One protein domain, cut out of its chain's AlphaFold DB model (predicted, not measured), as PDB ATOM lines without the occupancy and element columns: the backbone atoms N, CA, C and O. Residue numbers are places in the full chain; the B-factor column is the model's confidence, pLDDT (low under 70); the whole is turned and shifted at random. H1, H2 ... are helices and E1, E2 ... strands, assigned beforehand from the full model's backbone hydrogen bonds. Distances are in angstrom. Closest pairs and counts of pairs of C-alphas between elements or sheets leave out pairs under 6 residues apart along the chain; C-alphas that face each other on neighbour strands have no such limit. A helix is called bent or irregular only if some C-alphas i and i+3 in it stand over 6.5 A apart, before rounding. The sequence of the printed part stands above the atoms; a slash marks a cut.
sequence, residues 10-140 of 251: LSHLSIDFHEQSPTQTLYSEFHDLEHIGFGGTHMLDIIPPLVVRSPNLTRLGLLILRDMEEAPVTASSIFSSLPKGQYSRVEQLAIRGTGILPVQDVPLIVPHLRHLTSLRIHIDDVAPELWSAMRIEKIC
ATOM      1  N   LEU A  10      39.475  12.537  23.206       92.88
ATOM      2  CA  LEU A  10      38.400  11.687  22.725       92.88
ATOM      3  C   LEU A  10      37.377  11.461  23.840       92.88
ATOM      4  O   LEU A  10      37.577  10.616  24.700       92.88
ATOM      5  N   SER A  11      36.262  12.185  23.786       93.88
ATOM      6  CA  SER A  11      35.118  11.990  24.687       93.88
ATOM      7  C   SER A  11      33.922  11.315  24.008       93.88
ATOM      8  O   SER A  11      32.956  10.942  24.668       93.88
ATOM      9  N   HIS A  12      33.958  11.168  22.683       95.06
ATOM     10  CA  HIS A  12      32.866  10.625  21.882       95.06
ATOM     11  C   HIS A  12      33.360   9.432  21.075       95.06
ATOM     12  O   HIS A  12      34.213   9.582  20.200       95.06
ATOM     13  N   LEU A  13      32.790   8.259  21.329       92.94
ATOM     14  CA  LEU A  13      33.072   7.049  20.569       92.94
ATOM     15  C   LEU A  13      31.768   6.513  19.991       92.94
ATOM     16  O   LEU A  13      30.847   6.227  20.745       92.94
ATOM     17  N   SER A  14      31.687   6.354  18.673       91.38
ATOM     18  CA  SER A  14      30.576   5.657  18.020       91.38
ATOM     19  C   SER A  14      31.138   4.642  17.043       91.38
ATOM     20  O   SER A  14      31.913   5.013  16.162       91.38
ATOM     21  N   ILE A  15      30.768   3.376  17.204       88.38
ATOM     22  CA  ILE A  15      31.221   2.280  16.349       88.38
ATOM     23  C   ILE A  15      30.005   1.457  15.945       88.38
ATOM     24  O   ILE A  15      29.234   1.046  16.804       88.38
ATOM     25  N   ASP A  16      29.832   1.224  14.651       84.56
ATOM     26  CA  ASP A  16      28.745   0.407  14.122       84.56
ATOM     27  C   ASP A  16      29.339  -0.710  13.265       84.56
ATOM     28  O   ASP A  16      30.078  -0.444  12.312       84.56
ATOM     29  N   PHE A  17      29.086  -1.956  13.656       78.62
ATOM     30  CA  PHE A  17      29.527  -3.137  12.933       78.62
ATOM     31  C   PHE A  17      28.394  -3.633  12.040       78.62
ATOM     32  O   PHE A  17      27.356  -4.076  12.518       78.62
ATOM     33  N   HIS A  18      28.631  -3.613  10.729       65.88
ATOM     34  CA  HIS A  18      27.737  -4.235   9.748       65.88
ATOM     35  C   HIS A  18      27.868  -5.771   9.697       65.88
ATOM     36  O   HIS A  18      27.055  -6.428   9.054       65.88
ATOM     37  N   GLU A  19      28.874  -6.334  10.373       65.62
ATOM     38  CA  GLU A  19      29.185  -7.768  10.456       65.62
ATOM     39  C   GLU A  19      29.454  -8.171  11.924       65.62
ATOM     40  O   GLU A  19      29.259  -7.365  12.837       65.62
ATOM     41  N   GLN A  20      29.901  -9.407  12.180       66.19
ATOM     42  CA  GLN A  20      30.246  -9.859  13.535       66.19
ATOM     43  C   GLN A  20      31.305  -8.940  14.169       66.19
ATOM     44  O   GLN A  20      32.382  -8.710  13.614       66.19
ATOM     45  N   SER A  21      31.000  -8.401  15.350       64.00
ATOM     46  CA  SER A  21      31.914  -7.505  16.061       64.00
ATOM     47  C   SER A  21      33.103  -8.290  16.635       64.00
ATOM     48  O   SER A  21      32.887  -9.341  17.237       64.00
ATOM     49  N   PRO A  22      34.350  -7.796  16.531       63.88
ATOM     50  CA  PRO A  22      35.506  -8.490  17.092       63.88
ATOM     51  C   PRO A  22      35.435  -8.563  18.625       63.88
ATOM     52  O   PRO A  22      34.913  -7.658  19.280       63.88
ATOM     53  N   THR A  23      35.999  -9.628  19.199       59.34
ATOM     54  CA  THR A  23      35.964  -9.911  20.640       59.34
ATOM     55  C   THR A  23      36.707  -8.862  21.492       59.34
ATOM     56  O   THR A  23      37.622  -8.176  21.036       59.34
ATOM     57  N   GLN A  24      36.269  -8.747  22.753       60.44
ATOM     58  CA  GLN A  24      36.562  -7.782  23.839       60.44
ATOM     59  C   GLN A  24      37.884  -6.979  23.857       60.44
ATOM     60  O   GLN A  24      37.908  -5.858  24.371       60.44
ATOM     61  N   THR A  25      39.002  -7.516  23.366       59.78
ATOM     62  CA  THR A  25      40.353  -7.030  23.715       59.78
ATOM     63  C   THR A  25      40.736  -5.685  23.097       59.78
ATOM     64  O   THR A  25      41.654  -5.031  23.580       59.78
ATOM     65  N   LEU A  26      40.041  -5.224  22.055       68.44
ATOM     66  CA  LEU A  26      40.430  -4.008  21.330       68.44
ATOM     67  C   LEU A  26      39.862  -2.707  21.917       68.44
ATOM     68  O   LEU A  26      40.337  -1.627  21.553       68.44
ATOM     69  N   TYR A  27      38.870  -2.792  22.807       77.06
ATOM     70  CA  TYR A  27      38.133  -1.629  23.323       77.06
ATOM     71  C   TYR A  27      38.419  -1.344  24.798       77.06
ATOM     72  O   TYR A  27      37.926  -0.356  25.339       77.06
ATOM     73  N   SER A  28      39.243  -2.168  25.455       75.12
ATOM     74  CA  SER A  28      39.590  -2.005  26.870       75.12
ATOM     75  C   SER A  28      40.317  -0.695  27.185       75.12
ATOM     76  O   SER A  28      40.341  -0.235  28.322       75.12
ATOM     77  N   GLU A  29      40.917  -0.084  26.179       83.38
ATOM     78  CA  GLU A  29      41.760   1.086  26.372       83.38
ATOM     79  C   GLU A  29      40.960   2.395  26.402       83.38
ATOM     80  O   GLU A  29      41.499   3.426  26.795       83.38
ATOM     81  N   PHE A  30      39.687   2.388  25.987       89.19
ATOM     82  CA  PHE A  30      38.851   3.589  26.036       89.19
ATOM     83  C   PHE A  30      38.332   3.843  27.455       89.19
ATOM     84  O   PHE A  30      37.838   2.936  28.137       89.19
ATOM     85  N   HIS A  31      38.443   5.098  27.874       90.56
ATOM     86  CA  HIS A  31      38.101   5.606  29.198       90.56
ATOM     87  C   HIS A  31      37.674   7.076  29.087       90.56
ATOM     88  O   HIS A  31      37.871   7.692  28.040       90.56
ATOM     89  N   ASP A  32      37.061   7.606  30.148       92.38
ATOM     90  CA  ASP A  32      36.646   9.014  30.265       92.38
ATOM     91  C   ASP A  32      35.745   9.523  29.122       92.38
ATOM     92  O   ASP A  32      35.730  10.706  28.785       92.38
ATOM     93  N   LEU A  33      34.942   8.626  28.539       94.62
ATOM     94  CA  LEU A  33      33.991   8.983  27.492       94.62
ATOM     95  C   LEU A  33      32.749   9.667  28.077       94.62
ATOM     96  O   LEU A  33      32.209   9.274  29.110       94.62
ATOM     97  N   GLU A  34      32.248  10.661  27.354       96.19
ATOM     98  CA  GLU A  34      30.960  11.299  27.614       96.19
ATOM     99  C   GLU A  34      29.856  10.628  26.803       96.19
ATOM    100  O   GLU A  34      28.741  10.466  27.304       96.19
ATOM    101  N   HIS A  35      30.162  10.203  25.571       96.81
ATOM    102  CA  HIS A  35      29.210   9.583  24.655       96.81
ATOM    103  C   HIS A  35      29.748   8.261  24.096       96.81
ATOM    104  O   HIS A  35      30.844   8.212  23.531       96.81
ATOM    105  N   ILE A  36      28.935   7.208  24.196       95.00
ATOM    106  CA  ILE A  36      29.209   5.886  23.626       95.00
ATOM    107  C   ILE A  36      28.068   5.496  22.685       95.00
ATOM    108  O   ILE A  36      26.909   5.455  23.088       95.00
ATOM    109  N   GLY A  37      28.407   5.185  21.440       93.31
ATOM    110  CA  GLY A  37      27.560   4.545  20.443       93.31
ATOM    111  C   GLY A  37      28.158   3.197  20.054       93.31
ATOM    112  O   GLY A  37      29.340   3.134  19.713       93.31
ATOM    113  N   PHE A  38      27.379   2.123  20.106       90.31
ATOM    114  CA  PHE A  38      27.864   0.804  19.710       90.31
ATOM    115  C   PHE A  38      26.778  -0.030  19.032       90.31
ATOM    116  O   PHE A  38      25.703  -0.220  19.601       90.31
ATOM    117  N   GLY A  39      27.074  -0.554  17.844       88.50
ATOM    118  CA  GLY A  39      26.240  -1.516  17.125       88.50
ATOM    119  C   GLY A  39      27.014  -2.781  16.789       88.50
ATOM    120  O   GLY A  39      28.124  -2.679  16.280       88.50
ATOM    121  N   GLY A  40      26.476  -3.960  17.108       82.56
ATOM    122  CA  GLY A  40      27.146  -5.242  16.853       82.56
ATOM    123  C   GLY A  40      26.583  -6.410  17.669       82.56
ATOM    124  O   GLY A  40      25.814  -6.200  18.606       82.56
ATOM    125  N   THR A  41      26.990  -7.639  17.333       78.31
ATOM    126  CA  THR A  41      26.512  -8.887  17.967       78.31
ATOM    127  C   THR A  41      27.070  -9.112  19.381       78.31
ATOM    128  O   THR A  41      26.340  -9.547  20.262       78.31
ATOM    129  N   HIS A  42      28.321  -8.721  19.656       75.75
ATOM    130  CA  HIS A  42      28.995  -8.908  20.958       75.75
ATOM    131  C   HIS A  42      29.084  -7.616  21.784       75.75
ATOM    132  O   HIS A  42      30.002  -7.403  22.577       75.75
ATOM    133  N   MET A  43      28.128  -6.702  21.601       80.31
ATOM    134  CA  MET A  43      28.135  -5.410  22.293       80.31
ATOM    135  C   MET A  43      28.113  -5.539  23.823       80.31
ATOM    136  O   MET A  43      28.707  -4.712  24.514       80.31
ATOM    137  N   LEU A  44      27.475  -6.581  24.367       78.00
ATOM    138  CA  LEU A  44      27.383  -6.794  25.813       78.00
ATOM    139  C   LEU A  44      28.706  -7.211  26.456       78.00
ATOM    140  O   LEU A  44      28.878  -7.021  27.655       78.00
ATOM    141  N   ASP A  45      29.665  -7.694  25.671       79.19
ATOM    142  CA  ASP A  45      31.006  -7.975  26.173       79.19
ATOM    143  C   ASP A  45      31.830  -6.684  26.293       79.19
ATOM    144  O   ASP A  45      32.780  -6.601  27.073       79.19
ATOM    145  N   ILE A  46      31.470  -5.654  25.528       84.75
ATOM    146  CA  ILE A  46      32.269  -4.437  25.349       84.75
ATOM    147  C   ILE A  46      31.708  -3.269  26.167       84.75
ATOM    148  O   ILE A  46      32.467  -2.541  26.812       84.75
ATOM    149  N   ILE A  47      30.387  -3.086  26.159       89.50
ATOM    150  CA  ILE A  47      29.714  -1.940  26.777       89.50
ATOM    151  C   ILE A  47      29.895  -1.890  28.300       89.50
ATOM    152  O   ILE A  47      30.307  -0.836  28.788       89.50
ATOM    153  N   PRO A  48      29.661  -2.965  29.076       90.31
ATOM    154  CA  PRO A  48      29.695  -2.861  30.532       90.31
ATOM    155  C   PRO A  48      31.070  -2.429  31.079       90.31
ATOM    156  O   PRO A  48      31.112  -1.489  31.880       90.31
ATOM    157  N   PRO A  49      32.213  -2.974  30.604       89.62
ATOM    158  CA  PRO A  49      33.529  -2.463  30.991       89.62
ATOM    159  C   PRO A  49      33.779  -1.003  30.583       89.62
ATOM    160  O   PRO A  49      34.436  -0.262  31.315       89.62
ATOM    161  N   LEU A  50      33.279  -0.566  29.421       89.81
ATOM    162  CA  LEU A  50      33.420   0.823  28.965       89.81
ATOM    163  C   LEU A  50      32.633   1.806  29.829       89.81
ATOM    164  O   LEU A  50      33.149   2.881  30.140       89.81
ATOM    165  N   VAL A  51      31.420   1.430  30.238       91.56
ATOM    166  CA  VAL A  51      30.576   2.235  31.130       91.56
ATOM    167  C   VAL A  51      31.283   2.468  32.466       91.56
ATOM    168  O   VAL A  51      31.316   3.594  32.953       91.56
ATOM    169  N   VAL A  52      31.923   1.439  33.032       91.44
ATOM    170  CA  VAL A  52      32.674   1.563  34.297       91.44
ATOM    171  C   VAL A  52      33.858   2.520  34.177       91.44
ATOM    172  O   VAL A  52      34.106   3.312  35.085       91.44
ATOM    173  N   ARG A  53      34.585   2.470  33.056       91.25
ATOM    174  CA  ARG A  53      35.744   3.342  32.795       91.25
ATOM    175  C   ARG A  53      35.376   4.765  32.377       91.25
ATOM    176  O   ARG A  53      36.268   5.584  32.187       91.25
ATOM    177  N   SER A  54      34.088   5.054  32.216       93.31
ATOM    178  CA  SER A  54      33.590   6.334  31.713       93.31
ATOM    179  C   SER A  54      32.600   6.936  32.718       93.31
ATOM    180  O   SER A  54      31.396   6.970  32.469       93.31
ATOM    181  N   PRO A  55      33.068   7.410  33.888       90.50
ATOM    182  CA  PRO A  55      32.187   7.878  34.964       90.50
ATOM    183  C   PRO A  55      31.377   9.138  34.604       90.50
ATOM    184  O   PRO A  55      30.385   9.439  35.271       90.50
ATOM    185  N   ASN A  56      31.787   9.865  33.560       92.00
ATOM    186  CA  ASN A  56      31.102  11.048  33.032       92.00
ATOM    187  C   ASN A  56      30.201  10.733  31.825       92.00
ATOM    188  O   ASN A  56      29.771  11.650  31.129       92.00
ATOM    189  N   LEU A  57      29.903   9.455  31.572       95.62
ATOM    190  CA  LEU A  57      29.034   9.041  30.477       95.62
ATOM    191  C   LEU A  57      27.627   9.632  30.641       95.62
ATOM    192  O   LEU A  57      26.901   9.297  31.579       95.62
ATOM    193  N   THR A  58      27.227  10.475  29.691       97.06
ATOM    194  CA  THR A  58      25.904  11.112  29.637       97.06
ATOM    195  C   THR A  58      25.043  10.566  28.506       97.06
ATOM    196  O   THR A  58      23.816  10.609  28.607       97.06
ATOM    197  N   ARG A  59      25.638  10.017  27.437       97.75
ATOM    198  CA  ARG A  59      24.887   9.463  26.298       97.75
ATOM    199  C   ARG A  59      25.337   8.056  25.953       97.75
ATOM    200  O   ARG A  59      26.520   7.815  25.725       97.75
ATOM    201  N   LEU A  60      24.369   7.154  25.857       96.31
ATOM    202  CA  LEU A  60      24.577   5.763  25.489       96.31
ATOM    203  C   LEU A  60      23.613   5.368  24.367       96.31
ATOM    204  O   LEU A  60      22.397   5.428  24.535       96.31
ATOM    205  N   GLY A  61      24.157   4.975  23.221       94.94
ATOM    206  CA  GLY A  61      23.413   4.515  22.055       94.94
ATOM    207  C   GLY A  61      23.815   3.099  21.675       94.94
ATOM    208  O   GLY A  61      24.991   2.827  21.465       94.94
ATOM    209  N   LEU A  62      22.843   2.204  21.582       92.56
ATOM    210  CA  LEU A  62      23.056   0.781  21.390       92.56
ATOM    211  C   LEU A  62      22.213   0.269  20.223       92.56
ATOM    212  O   LEU A  62      21.004   0.514  20.173       92.56
ATOM    213  N   LEU A  63      22.847  -0.459  19.310       90.44
ATOM    214  CA  LEU A  63      22.198  -1.180  18.220       90.44
ATOM    215  C   LEU A  63      22.457  -2.682  18.393       90.44
ATOM    216  O   LEU A  63      23.537  -3.191  18.102       90.44
ATOM    217  N   ILE A  64      21.442  -3.378  18.895       85.75
ATOM    218  CA  ILE A  64      21.455  -4.813  19.159       85.75
ATOM    219  C   ILE A  64      21.166  -5.544  17.848       85.75
ATOM    220  O   ILE A  64      20.040  -5.506  17.345       85.75
ATOM    221  N   LEU A  65      22.175  -6.222  17.311       82.62
ATOM    222  CA  LEU A  65      22.032  -7.106  16.157       82.62
ATOM    223  C   LEU A  65      21.902  -8.550  16.652       82.62
ATOM    224  O   LEU A  65      22.675  -8.976  17.509       82.62
ATOM    225  N   ARG A  66      20.917  -9.298  16.141       72.06
ATOM    226  CA  ARG A  66      20.729 -10.717  16.477       72.06
ATOM    227  C   ARG A  66      21.737 -11.559  15.711       72.06
ATOM    228  O   ARG A  66      21.796 -11.454  14.487       72.06
ATOM    229  N   ASP A  67      22.428 -12.446  16.417       68.56
ATOM    230  CA  ASP A  67      22.926 -13.670  15.800       68.56
ATOM    231  C   ASP A  67      21.794 -14.708  15.829       68.56
ATOM    232  O   ASP A  67      21.157 -14.911  16.865       68.56
ATOM    233  N   MET A  68      21.463 -15.300  14.680       63.44
ATOM    234  CA  MET A  68      20.273 -16.150  14.515       63.44
ATOM    235  C   MET A  68      20.317 -17.420  15.379       63.44
ATOM    236  O   MET A  68      19.284 -18.064  15.560       63.44
ATOM    237  N   GLU A  69      21.489 -17.764  15.914       61.50
ATOM    238  CA  GLU A  69      21.730 -18.963  16.720       61.50
ATOM    239  C   GLU A  69      21.775 -18.704  18.238       61.50
ATOM    240  O   GLU A  69      21.784 -19.659  19.016       61.50
ATOM    241  N   GLU A  70      21.755 -17.443  18.689       65.06
ATOM    242  CA  GLU A  70      21.926 -17.096  20.106       65.06
ATOM    243  C   GLU A  70      20.625 -16.679  20.811       65.06
ATOM    244  O   GLU A  70      19.633 -16.255  20.211       65.06
ATOM    245  N   ALA A  71      20.630 -16.817  22.141       66.88
ATOM    246  CA  ALA A  71      19.531 -16.378  22.990       66.88
ATOM    247  C   ALA A  71      19.306 -14.852  22.878       66.88
ATOM    248  O   ALA A  71      20.241 -14.104  22.589       66.88
ATOM    249  N   PRO A  72      18.083 -14.355  23.147       68.44
ATOM    250  CA  PRO A  72      17.800 -12.927  23.104       68.44
ATOM    251  C   PRO A  72      18.719 -12.127  24.035       68.44
ATOM    252  O   PRO A  72      18.817 -12.404  25.230       68.44
ATOM    253  N   VAL A  73      19.353 -11.098  23.478       70.19
ATOM    254  CA  VAL A  73      20.220 -10.160  24.196       70.19
ATOM    255  C   VAL A  73      19.380  -9.336  25.176       70.19
ATOM    256  O   VAL A  73      18.453  -8.630  24.766       70.19
ATOM    257  N   THR A  74      19.727  -9.398  26.465       74.69
ATOM    258  CA  THR A  74      19.055  -8.638  27.523       74.69
ATOM    259  C   THR A  74      19.759  -7.319  27.825       74.69
ATOM    260  O   THR A  74      20.965  -7.260  28.083       74.69
ATOM    261  N   ALA A  75      18.991  -6.228  27.844       69.94
ATOM    262  CA  ALA A  75      19.526  -4.889  28.091       69.94
ATOM    263  C   ALA A  75      19.972  -4.636  29.553       69.94
ATOM    264  O   ALA A  75      20.671  -3.657  29.804       69.94
ATOM    265  N   SER A  76      19.648  -5.492  30.534       71.38
ATOM    266  CA  SER A  76      20.130  -5.318  31.924       71.38
ATOM    267  C   SER A  76      21.647  -5.380  32.059       71.38
ATOM    268  O   SER A  76      22.238  -4.706  32.906       71.38
ATOM    269  N   SER A  77      22.284  -6.178  31.211       79.94
ATOM    270  CA  SER A  77      23.725  -6.413  31.229       79.94
ATOM    271  C   SER A  77      24.550  -5.139  31.002       79.94
ATOM    272  O   SER A  77      25.678  -5.075  31.486       79.94
ATOM    273  N   ILE A  78      23.975  -4.098  30.379       85.06
ATOM    274  CA  ILE A  78      24.618  -2.804  30.081       85.06
ATOM    275  C   ILE A  78      25.322  -2.212  31.308       85.06
ATOM    276  O   ILE A  78      26.454  -1.741  31.210       85.06
ATOM    277  N   PHE A  79      24.658  -2.239  32.464       88.75
ATOM    278  CA  PHE A  79      25.152  -1.628  33.702       88.75
ATOM    279  C   PHE A  79      25.710  -2.651  34.699       88.75
ATOM    280  O   PHE A  79      26.126  -2.276  35.792       88.75
ATOM    281  N   SER A  80      25.773  -3.932  34.323       86.50
ATOM    282  CA  SER A  80      26.134  -5.042  35.220       86.50
ATOM    283  C   SER A  80      27.534  -4.940  35.832       86.50
ATOM    284  O   SER A  80      27.775  -5.481  36.909       86.50
ATOM    285  N   SER A  81      28.457  -4.247  35.161       86.44
ATOM    286  CA  SER A  81      29.833  -4.067  35.636       86.44
ATOM    287  C   SER A  81      29.996  -2.905  36.622       86.44
ATOM    288  O   SER A  81      31.068  -2.765  37.212       86.44
ATOM    289  N   LEU A  82      28.969  -2.067  36.823       86.69
ATOM    290  CA  LEU A  82      29.054  -0.973  37.788       86.69
ATOM    291  C   LEU A  82      29.158  -1.517  39.225       86.69
ATOM    292  O   LEU A  82      28.418  -2.432  39.598       86.69
ATOM    293  N   PRO A  83      30.052  -0.954  40.062       85.62
ATOM    294  CA  PRO A  83      30.159  -1.336  41.464       85.62
ATOM    295  C   PRO A  83      28.831  -1.193  42.211       85.62
ATOM    296  O   PRO A  83      28.048  -0.273  41.967       85.62
ATOM    297  N   LYS A  84      28.592  -2.074  43.190       84.00
ATOM    298  CA  LYS A  84      27.394  -1.997  44.037       84.00
ATOM    299  C   LYS A  84      27.304  -0.625  44.714       84.00
ATOM    300  O   LYS A  84      28.251  -0.186  45.358       84.00
ATOM    301  N   GLY A  85      26.145   0.019  44.590       83.12
ATOM    302  CA  GLY A  85      25.893   1.358  45.132       83.12
ATOM    303  C   GLY A  85      26.312   2.507  44.211       83.12
ATOM    304  O   GLY A  85      26.023   3.658  44.531       83.12
ATOM    305  N   GLN A  86      26.941   2.221  43.066       87.00
ATOM    306  CA  GLN A  86      27.234   3.220  42.046       87.00
ATOM    307  C   GLN A  86      26.146   3.220  40.969       87.00
ATOM    308  O   GLN A  86      25.810   2.187  40.393       87.00
ATOM    309  N   TYR A  87      25.609   4.404  40.687       89.31
ATOM    310  CA  TYR A  87      24.573   4.604  39.680       89.31
ATOM    311  C   TYR A  87      25.142   5.310  38.455       89.31
ATOM    312  O   TYR A  87      26.108   6.072  38.546       89.31
ATOM    313  N   SER A  88      24.533   5.042  37.304       90.81
ATOM    314  CA  SER A  88      24.897   5.704  36.055       90.81
ATOM    315  C   SER A  88      24.433   7.163  36.060       90.81
ATOM    316  O   SER A  88      23.433   7.502  36.694       90.81
ATOM    317  N   ARG A  89      25.152   8.015  35.324       93.50
ATOM    318  CA  ARG A  89      24.785   9.416  35.052       93.50
ATOM    319  C   ARG A  89      24.209   9.613  33.650       93.50
ATOM    320  O   ARG A  89      24.051  10.748  33.217       93.50
ATOM    321  N   VAL A  90      23.903   8.522  32.948       95.94
ATOM    322  CA  VAL A  90      23.358   8.577  31.589       95.94
ATOM    323  C   VAL A  90      22.060   9.386  31.581       95.94
ATOM    324  O   VAL A  90      21.083   9.056  32.251       95.94
ATOM    325  N   GLU A  91      22.070  10.444  30.782       97.88
ATOM    326  CA  GLU A  91      20.943  11.341  30.555       97.88
ATOM    327  C   GLU A  91      20.187  10.974  29.277       97.88
ATOM    328  O   GLU A  91      18.989  11.239  29.169       97.88
ATOM    329  N   GLN A  92      20.873  10.364  28.305       98.25
ATOM    330  CA  GLN A  92      20.293   9.952  27.031       98.25
ATOM    331  C   GLN A  92      20.608   8.490  26.745       98.25
ATOM    332  O   GLN A  92      21.770   8.121  26.577       98.25
ATOM    333  N   LEU A  93      19.564   7.673  26.645       96.94
ATOM    334  CA  LEU A  93      19.665   6.254  26.339       96.94
ATOM    335  C   LEU A  93      18.907   5.958  25.049       96.94
ATOM    336  O   LEU A  93      17.711   6.228  24.944       96.94
ATOM    337  N   ALA A  94      19.598   5.381  24.074       96.12
ATOM    338  CA  ALA A  94      18.995   4.836  22.873       96.12
ATOM    339  C   ALA A  94      19.322   3.347  22.770       96.12
ATOM    340  O   ALA A  94      20.491   2.979  22.787       96.12
ATOM    341  N   ILE A  95      18.307   2.499  22.644       93.12
ATOM    342  CA  ILE A  95      18.447   1.060  22.413       93.12
ATOM    343  C   ILE A  95      17.580   0.706  21.211       93.12
ATOM    344  O   ILE A  95      16.395   1.038  21.173       93.12
ATOM    345  N   ARG A  96      18.175   0.076  20.203       91.75
ATOM    346  CA  ARG A  96      17.508  -0.301  18.956       91.75
ATOM    347  C   ARG A  96      17.873  -1.720  18.552       91.75
ATOM    348  O   ARG A  96      18.939  -2.192  18.931       91.75
ATOM    349  N   GLY A  97      17.038  -2.349  17.734       89.25
ATOM    350  CA  GLY A  97      17.330  -3.638  17.109       89.25
ATOM    351  C   GLY A  97      16.544  -4.782  17.742       89.25
ATOM    352  O   GLY A  97      15.401  -4.599  18.128       89.25
ATOM    353  N   THR A  98      17.133  -5.965  17.837       86.62
ATOM    354  CA  THR A  98      16.416  -7.228  18.127       86.62
ATOM    355  C   THR A  98      16.480  -7.666  19.596       86.62
ATOM    356  O   THR A  98      16.436  -8.864  19.902       86.62
ATOM    357  N   GLY A  99      16.712  -6.715  20.502       84.88
ATOM    358  CA  GLY A  99      16.858  -6.970  21.937       84.88
ATOM    359  C   GLY A  99      15.526  -7.125  22.663       84.88
ATOM    360  O   GLY A  99      14.470  -6.795  22.124       84.88
ATOM    361  N   ILE A 100      15.592  -7.576  23.914       88.88
ATOM    362  CA  ILE A 100      14.442  -7.593  24.824       88.88
ATOM    363  C   ILE A 100      14.812  -6.973  26.174       88.88
ATOM    364  O   ILE A 100      15.959  -7.058  26.626       88.88
ATOM    365  N   LEU A 101      13.831  -6.364  26.838       90.62
ATOM    366  CA  LEU A 101      13.936  -5.965  28.240       90.62
ATOM    367  C   LEU A 101      12.844  -6.669  29.058       90.62
ATOM    368  O   LEU A 101      11.740  -6.138  29.181       90.62
ATOM    369  N   PRO A 102      13.128  -7.860  29.604       92.19
ATOM    370  CA  PRO A 102      12.157  -8.638  30.357       92.19
ATOM    371  C   PRO A 102      11.968  -8.107  31.789       92.19
ATOM    372  O   PRO A 102      12.763  -7.319  32.306       92.19
ATOM    373  N   VAL A 103      10.915  -8.561  32.470       93.06
ATOM    374  CA  VAL A 103      10.515  -8.028  33.786       93.06
ATOM    375  C   VAL A 103      11.595  -8.181  34.864       93.06
ATOM    376  O   VAL A 103      11.783  -7.281  35.681       93.06
ATOM    377  N   GLN A 104      12.360  -9.277  34.841       92.38
ATOM    378  CA  GLN A 104      13.447  -9.533  35.796       92.38
ATOM    379  C   GLN A 104      14.592  -8.514  35.707       92.38
ATOM    380  O   GLN A 104      15.331  -8.331  36.673       92.38
ATOM    381  N   ASP A 105      14.714  -7.833  34.569       91.31
ATOM    382  CA  ASP A 105      15.786  -6.883  34.284       91.31
ATOM    383  C   ASP A 105      15.439  -5.451  34.697       91.31
ATOM    384  O   ASP A 105      16.330  -4.641  34.957       91.31
ATOM    385  N   VAL A 106      14.147  -5.144  34.820       93.50
ATOM    386  CA  VAL A 106      13.643  -3.836  35.255       93.50
ATOM    387  C   VAL A 106      14.269  -3.363  36.578       93.50
ATOM    388  O   VAL A 106      14.819  -2.257  36.597       93.50
ATOM    389  N   PRO A 107      14.274  -4.145  37.680       92.56
ATOM    390  CA  PRO A 107      14.873  -3.690  38.938       92.56
ATOM    391  C   PRO A 107      16.393  -3.496  38.852       92.56
ATOM    392  O   PRO A 107      16.958  -2.768  39.667       92.56
ATOM    393  N   LEU A 108      17.056  -4.128  37.877       90.75
ATOM    394  CA  LEU A 108      18.495  -3.996  37.664       90.75
ATOM    395  C   LEU A 108      18.829  -2.713  36.902       90.75
ATOM    396  O   LEU A 108      19.806  -2.055  37.236       90.75
ATOM    397  N   ILE A 109      18.024  -2.336  35.904       92.12
ATOM    398  CA  ILE A 109      18.314  -1.182  35.043       92.12
ATOM    399  C   ILE A 109      17.810   0.143  35.622       92.12
ATOM    400  O   ILE A 109      18.514   1.149  35.545       92.12
ATOM    401  N   VAL A 110      16.621   0.165  36.233       94.38
ATOM    402  CA  VAL A 110      15.936   1.403  36.657       94.38
ATOM    403  C   VAL A 110      16.776   2.298  37.580       94.38
ATOM    404  O   VAL A 110      16.790   3.511  37.351       94.38
ATOM    405  N   PRO A 111      17.540   1.778  38.563       93.31
ATOM    406  CA  PRO A 111      18.383   2.629  39.404       93.31
ATOM    407  C   PRO A 111      19.439   3.427  38.621       93.31
ATOM    408  O   PRO A 111      19.858   4.496  39.064       93.31
ATOM    409  N   HIS A 112      19.847   2.942  37.444       93.44
ATOM    410  CA  HIS A 112      20.796   3.612  36.551       93.44
ATOM    411  C   HIS A 112      20.135   4.657  35.634       93.44
ATOM    412  O   HIS A 112      20.841   5.396  34.958       93.44
ATOM    413  N   LEU A 113      18.801   4.757  35.621       94.81
ATOM    414  CA  LEU A 113      18.045   5.676  34.761       94.81
ATOM    415  C   LEU A 113      17.592   6.952  35.490       94.81
ATOM    416  O   LEU A 113      16.831   7.744  34.945       94.81
ATOM    417  N   ARG A 114      18.046   7.187  36.726       95.12
ATOM    418  CA  ARG A 114      17.583   8.313  37.563       95.12
ATOM    419  C   ARG A 114      17.876   9.701  36.990       95.12
ATOM    420  O   ARG A 114      17.164  10.649  37.304       95.12
ATOM    421  N   HIS A 115      18.909   9.817  36.161       96.25
ATOM    422  CA  HIS A 115      19.279  11.059  35.477       96.25
ATOM    423  C   HIS A 115      18.722  11.145  34.052       96.25
ATOM    424  O   HIS A 115      18.985  12.113  33.339       96.25
ATOM    425  N   LEU A 116      17.948  10.145  33.628       97.81
ATOM    426  CA  LEU A 116      17.506  10.025  32.254       97.81
ATOM    427  C   LEU A 116      16.507  11.129  31.900       97.81
ATOM    428  O   LEU A 116      15.481  11.310  32.553       97.81
ATOM    429  N   THR A 117      16.804  11.844  30.821       98.06
ATOM    430  CA  THR A 117      15.939  12.871  30.231       98.06
ATOM    431  C   THR A 117      15.516  12.510  28.812       98.06
ATOM    432  O   THR A 117      14.461  12.957  28.368       98.06
ATOM    433  N   SER A 118      16.286  11.673  28.114       98.62
ATOM    434  CA  SER A 118      15.956  11.178  26.782       98.62
ATOM    435  C   SER A 118      15.996   9.660  26.744       98.62
ATOM    436  O   SER A 118      17.008   9.052  27.090       98.62
ATOM    437  N   LEU A 119      14.905   9.052  26.284       98.19
ATOM    438  CA  LEU A 119      14.812   7.616  26.084       98.19
ATOM    439  C   LEU A 119      14.318   7.308  24.675       98.19
ATOM    440  O   LEU A 119      13.258   7.775  24.254       98.19
ATOM    441  N   ARG A 120      15.076   6.484  23.953       97.31
ATOM    442  CA  ARG A 120      14.682   5.933  22.657       97.31
ATOM    443  C   ARG A 120      14.783   4.416  22.706       97.31
ATOM    444  O   ARG A 120      15.892   3.900  22.683       97.31
ATOM    445  N   ILE A 121      13.664   3.705  22.752       94.31
ATOM    446  CA  ILE A 121      13.650   2.238  22.756       94.31
ATOM    447  C   ILE A 121      12.891   1.753  21.527       94.31
ATOM    448  O   ILE A 121      11.707   2.029  21.394       94.31
ATOM    449  N   HIS A 122      13.589   1.050  20.638       93.31
ATOM    450  CA  HIS A 122      13.013   0.413  19.451       93.31
ATOM    451  C   HIS A 122      13.503  -1.028  19.372       93.31
ATOM    452  O   HIS A 122      14.415  -1.332  18.597       93.31
ATOM    453  N   ILE A 123      12.976  -1.871  20.255       90.06
ATOM    454  CA  ILE A 123      13.396  -3.269  20.411       90.06
ATOM    455  C   ILE A 123      12.204  -4.222  20.285       90.06
ATOM    456  O   ILE A 123      11.071  -3.771  20.133       90.06
ATOM    457  N   ASP A 124      12.454  -5.531  20.303       89.06
ATOM    458  CA  ASP A 124      11.412  -6.528  20.038       89.06
ATOM    459  C   ASP A 124      10.382  -6.609  21.169       89.06
ATOM    460  O   ASP A 124       9.199  -6.815  20.898       89.06
ATOM    461  N   ASP A 125      10.818  -6.434  22.422       89.62
ATOM    462  CA  ASP A 125       9.928  -6.450  23.583       89.62
ATOM    463  C   ASP A 125      10.452  -5.611  24.759       89.62
ATOM    464  O   ASP A 125      11.655  -5.566  25.040       89.62
ATOM    465  N   VAL A 126       9.527  -4.967  25.476       91.44
ATOM    466  CA  VAL A 126       9.791  -4.163  26.675       91.44
ATOM    467  C   VAL A 126       8.722  -4.464  27.714       91.44
ATOM    468  O   VAL A 126       7.546  -4.151  27.517       91.44
ATOM    469  N   ALA A 127       9.152  -4.988  28.859       93.69
ATOM    470  CA  ALA A 127       8.289  -5.247  29.998       93.69
ATOM    471  C   ALA A 127       7.528  -3.969  30.418       93.69
ATOM    472  O   ALA A 127       8.166  -2.945  30.702       93.69
ATOM    473  N   PRO A 128       6.180  -3.995  30.497       94.44
ATOM    474  CA  PRO A 128       5.373  -2.859  30.954       94.44
ATOM    475  C   PRO A 128       5.803  -2.309  32.324       94.44
ATOM    476  O   PRO A 128       5.664  -1.116  32.599       94.44
ATOM    477  N   GLU A 129       6.372  -3.162  33.175       96.81
ATOM    478  CA  GLU A 129       6.897  -2.832  34.496       96.81
ATOM    479  C   GLU A 129       8.013  -1.786  34.455       96.81
ATOM    480  O   GLU A 129       8.179  -1.065  35.440       96.81
ATOM    481  N   LEU A 130       8.729  -1.636  33.331       96.56
ATOM    482  CA  LEU A 130       9.691  -0.548  33.149       96.56
ATOM    483  C   LEU A 130       9.022   0.812  33.378       96.56
ATOM    484  O   LEU A 130       9.516   1.625  34.160       96.56
ATOM    485  N   TRP A 131       7.881   1.048  32.729       97.69
ATOM    486  CA  TRP A 131       7.158   2.318  32.801       97.69
ATOM    487  C   TRP A 131       6.612   2.570  34.207       97.69
ATOM    488  O   TRP A 131       6.750   3.668  34.750       97.69
ATOM    489  N   SER A 132       6.074   1.525  34.840       97.50
ATOM    490  CA  SER A 132       5.621   1.569  36.232       97.50
ATOM    491  C   SER A 132       6.760   1.910  37.195       97.50
ATOM    492  O   SER A 132       6.587   2.754  38.075       97.50
ATOM    493  N   ALA A 133       7.934   1.306  37.018       97.56
ATOM    494  CA  ALA A 133       9.102   1.565  37.851       97.56
ATOM    495  C   ALA A 133       9.651   2.986  37.644       97.56
ATOM    496  O   ALA A 133       9.922   3.684  38.621       97.56
ATOM    497  N   MET A 134       9.728   3.466  36.397       97.88
ATOM    498  CA  MET A 134      10.107   4.853  36.094       97.88
ATOM    499  C   MET A 134       9.147   5.866  36.727       97.88
ATOM    500  O   MET A 134       9.592   6.878  37.274       97.88
ATOM    501  N   ARG A 135       7.837   5.578  36.709       97.44
ATOM    502  CA  ARG A 135       6.817   6.381  37.398       97.44
ATOM    503  C   ARG A 135       7.063   6.429  38.907       97.44
ATOM    504  O   ARG A 135       7.036   7.510  39.491       97.44
ATOM    505  N   ILE A 136       7.292   5.273  39.534       97.31
ATOM    506  CA  ILE A 136       7.523   5.152  40.985       97.31
ATOM    507  C   ILE A 136       8.780   5.927  41.403       97.31
ATOM    508  O   ILE A 136       8.735   6.689  42.369       97.31
ATOM    509  N   GLU A 137       9.865   5.804  40.638       96.75
ATOM    510  CA  GLU A 137      11.127   6.522  40.871       96.75
ATOM    511  C   GLU A 137      11.079   7.999  40.429       96.75
ATOM    512  O   GLU A 137      12.068   8.714  40.574       96.75
ATOM    513  N   LYS A 138       9.934   8.485  39.921       97.06
ATOM    514  CA  LYS A 138       9.716   9.872  39.463       97.06
ATOM    515  C   LYS A 138      10.716  10.327  38.396       97.06
ATOM    516  O   LYS A 138      11.119  11.491  38.359       97.06
ATOM    517  N   ILE A 139      11.107   9.411  37.517       97.81
ATOM    518  CA  ILE A 139      11.969   9.711  36.375       97.81
ATOM    519  C   ILE A 139      11.091  10.358  35.303       97.81
ATOM    520  O   ILE A 139      10.221   9.693  34.747       97.81
ATOM    521  N   CYS A 140      11.297  11.641  35.007       97.94
ATOM    522  CA  CYS A 140      10.487  12.394  34.041       97.94
ATOM    523  C   CYS A 140      11.284  12.675  32.763       97.94
ATOM    524  O   CYS A 140      12.233  13.462  32.777       97.94
TER     525      CYS A 140
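This is residues 10 to 140 of the 251 residues of an uncharacterized protein of Armillaria solidipes (UniProt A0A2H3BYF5). The chain winds in stacked turns, like a short solenoid: five parallel strands side by side make one wall, and the helices H1, H2, H3 and H4 follow one another in a row along the opposite wall, with H4 out past the E5 edge. The sheet is open and has one bare face; toward E5 the row of helices stands off from it. The printed part has 131 residues, with four named helices and five named strands in the order E1 E2 H1 E3 H2 E4 H3 E5 H4; the sheet's order is E1 E2 E3 E4 E5. The class is mixed, helices and strands, with 62 of the 131 residues in named elements, under half. The whole is compact, with a radius of gyration of the C-alphas of 14.0 A and spans of 39 by 34 by 24 A.

Find C-alpha 12 at (32.866, 10.625, 21.882), where E1, residues 12 to 16, begins. Next along the sheet look for E2, residues 35 to 40, 16.9 A from first to last C-alpha, the neighbour of E1; then E3, residues 59 to 64, 16.3 A; then E4, residues 92 to 97, 17.1 A; and last E5, residues 118 to 122, the other edge strand. H1 is residues 43 to 52, 14.6 A; H2 is residues 75 to 79. H3, residues 103 to 113, runs 15.7 A from C-alpha 103 at (10.515, -8.028, 33.786). H4, residues 129 to 136, ends at C-alpha 136, (7.523, 5.152, 40.985). H1 and H3 are only just irregular: C-alphas 45 and 48 are 6.8 A apart, C-alphas 108 and 111 6.9 A.

Start at the edge strand E1: N 15 and O 37 of E2 are 2.9 A apart. Go on to N 38 of E2 and O 61 of E3, 2.8 A; N 62 of E3 and O 94 of E4, 2.8 A; and N 95 of E4 and O 120 of E5, 2.8 A, all within hydrogen-bond range. H1 is on the sheet at a height of 9.6 A, over E2 and along the strands, making two layers, helix over sheet. H2 only grazes the sheet with residues 75 to 78; H3 and H4 are not on it. H1 touches H2, closest C-alphas Pro 48 and Ile 78, 5.1 A. H2 touches H3 at Ser 76 and Asp 105, 5.2 A. H3 touches H4 at Val 106 and Leu 130, 5.6 A, a steep tilt of 40 degrees, the same way. E2 H1 E3, E3 H2 E4 and E4 H3 E5 are strand-helix-strand units, parallel neighbour strands with a helix between, with right-handed crossovers. Every O i to N i+4 pair is within range in H4; H1 has 4 of 6, H2 0 of 1 with 2 of 2 O i to N i+3, and H3 2 of 7 with 5 of 8.

Look to Glu 19 and Ile 136 for the C-alphas farthest apart, 39.6 A. The printed part has no cut. The links E1 to E2 and H2 to E4 are long, with 18 and 12 residues. Confidence is low, pLDDT under 70, at residues 18 to 26, 67 to 72 and 75.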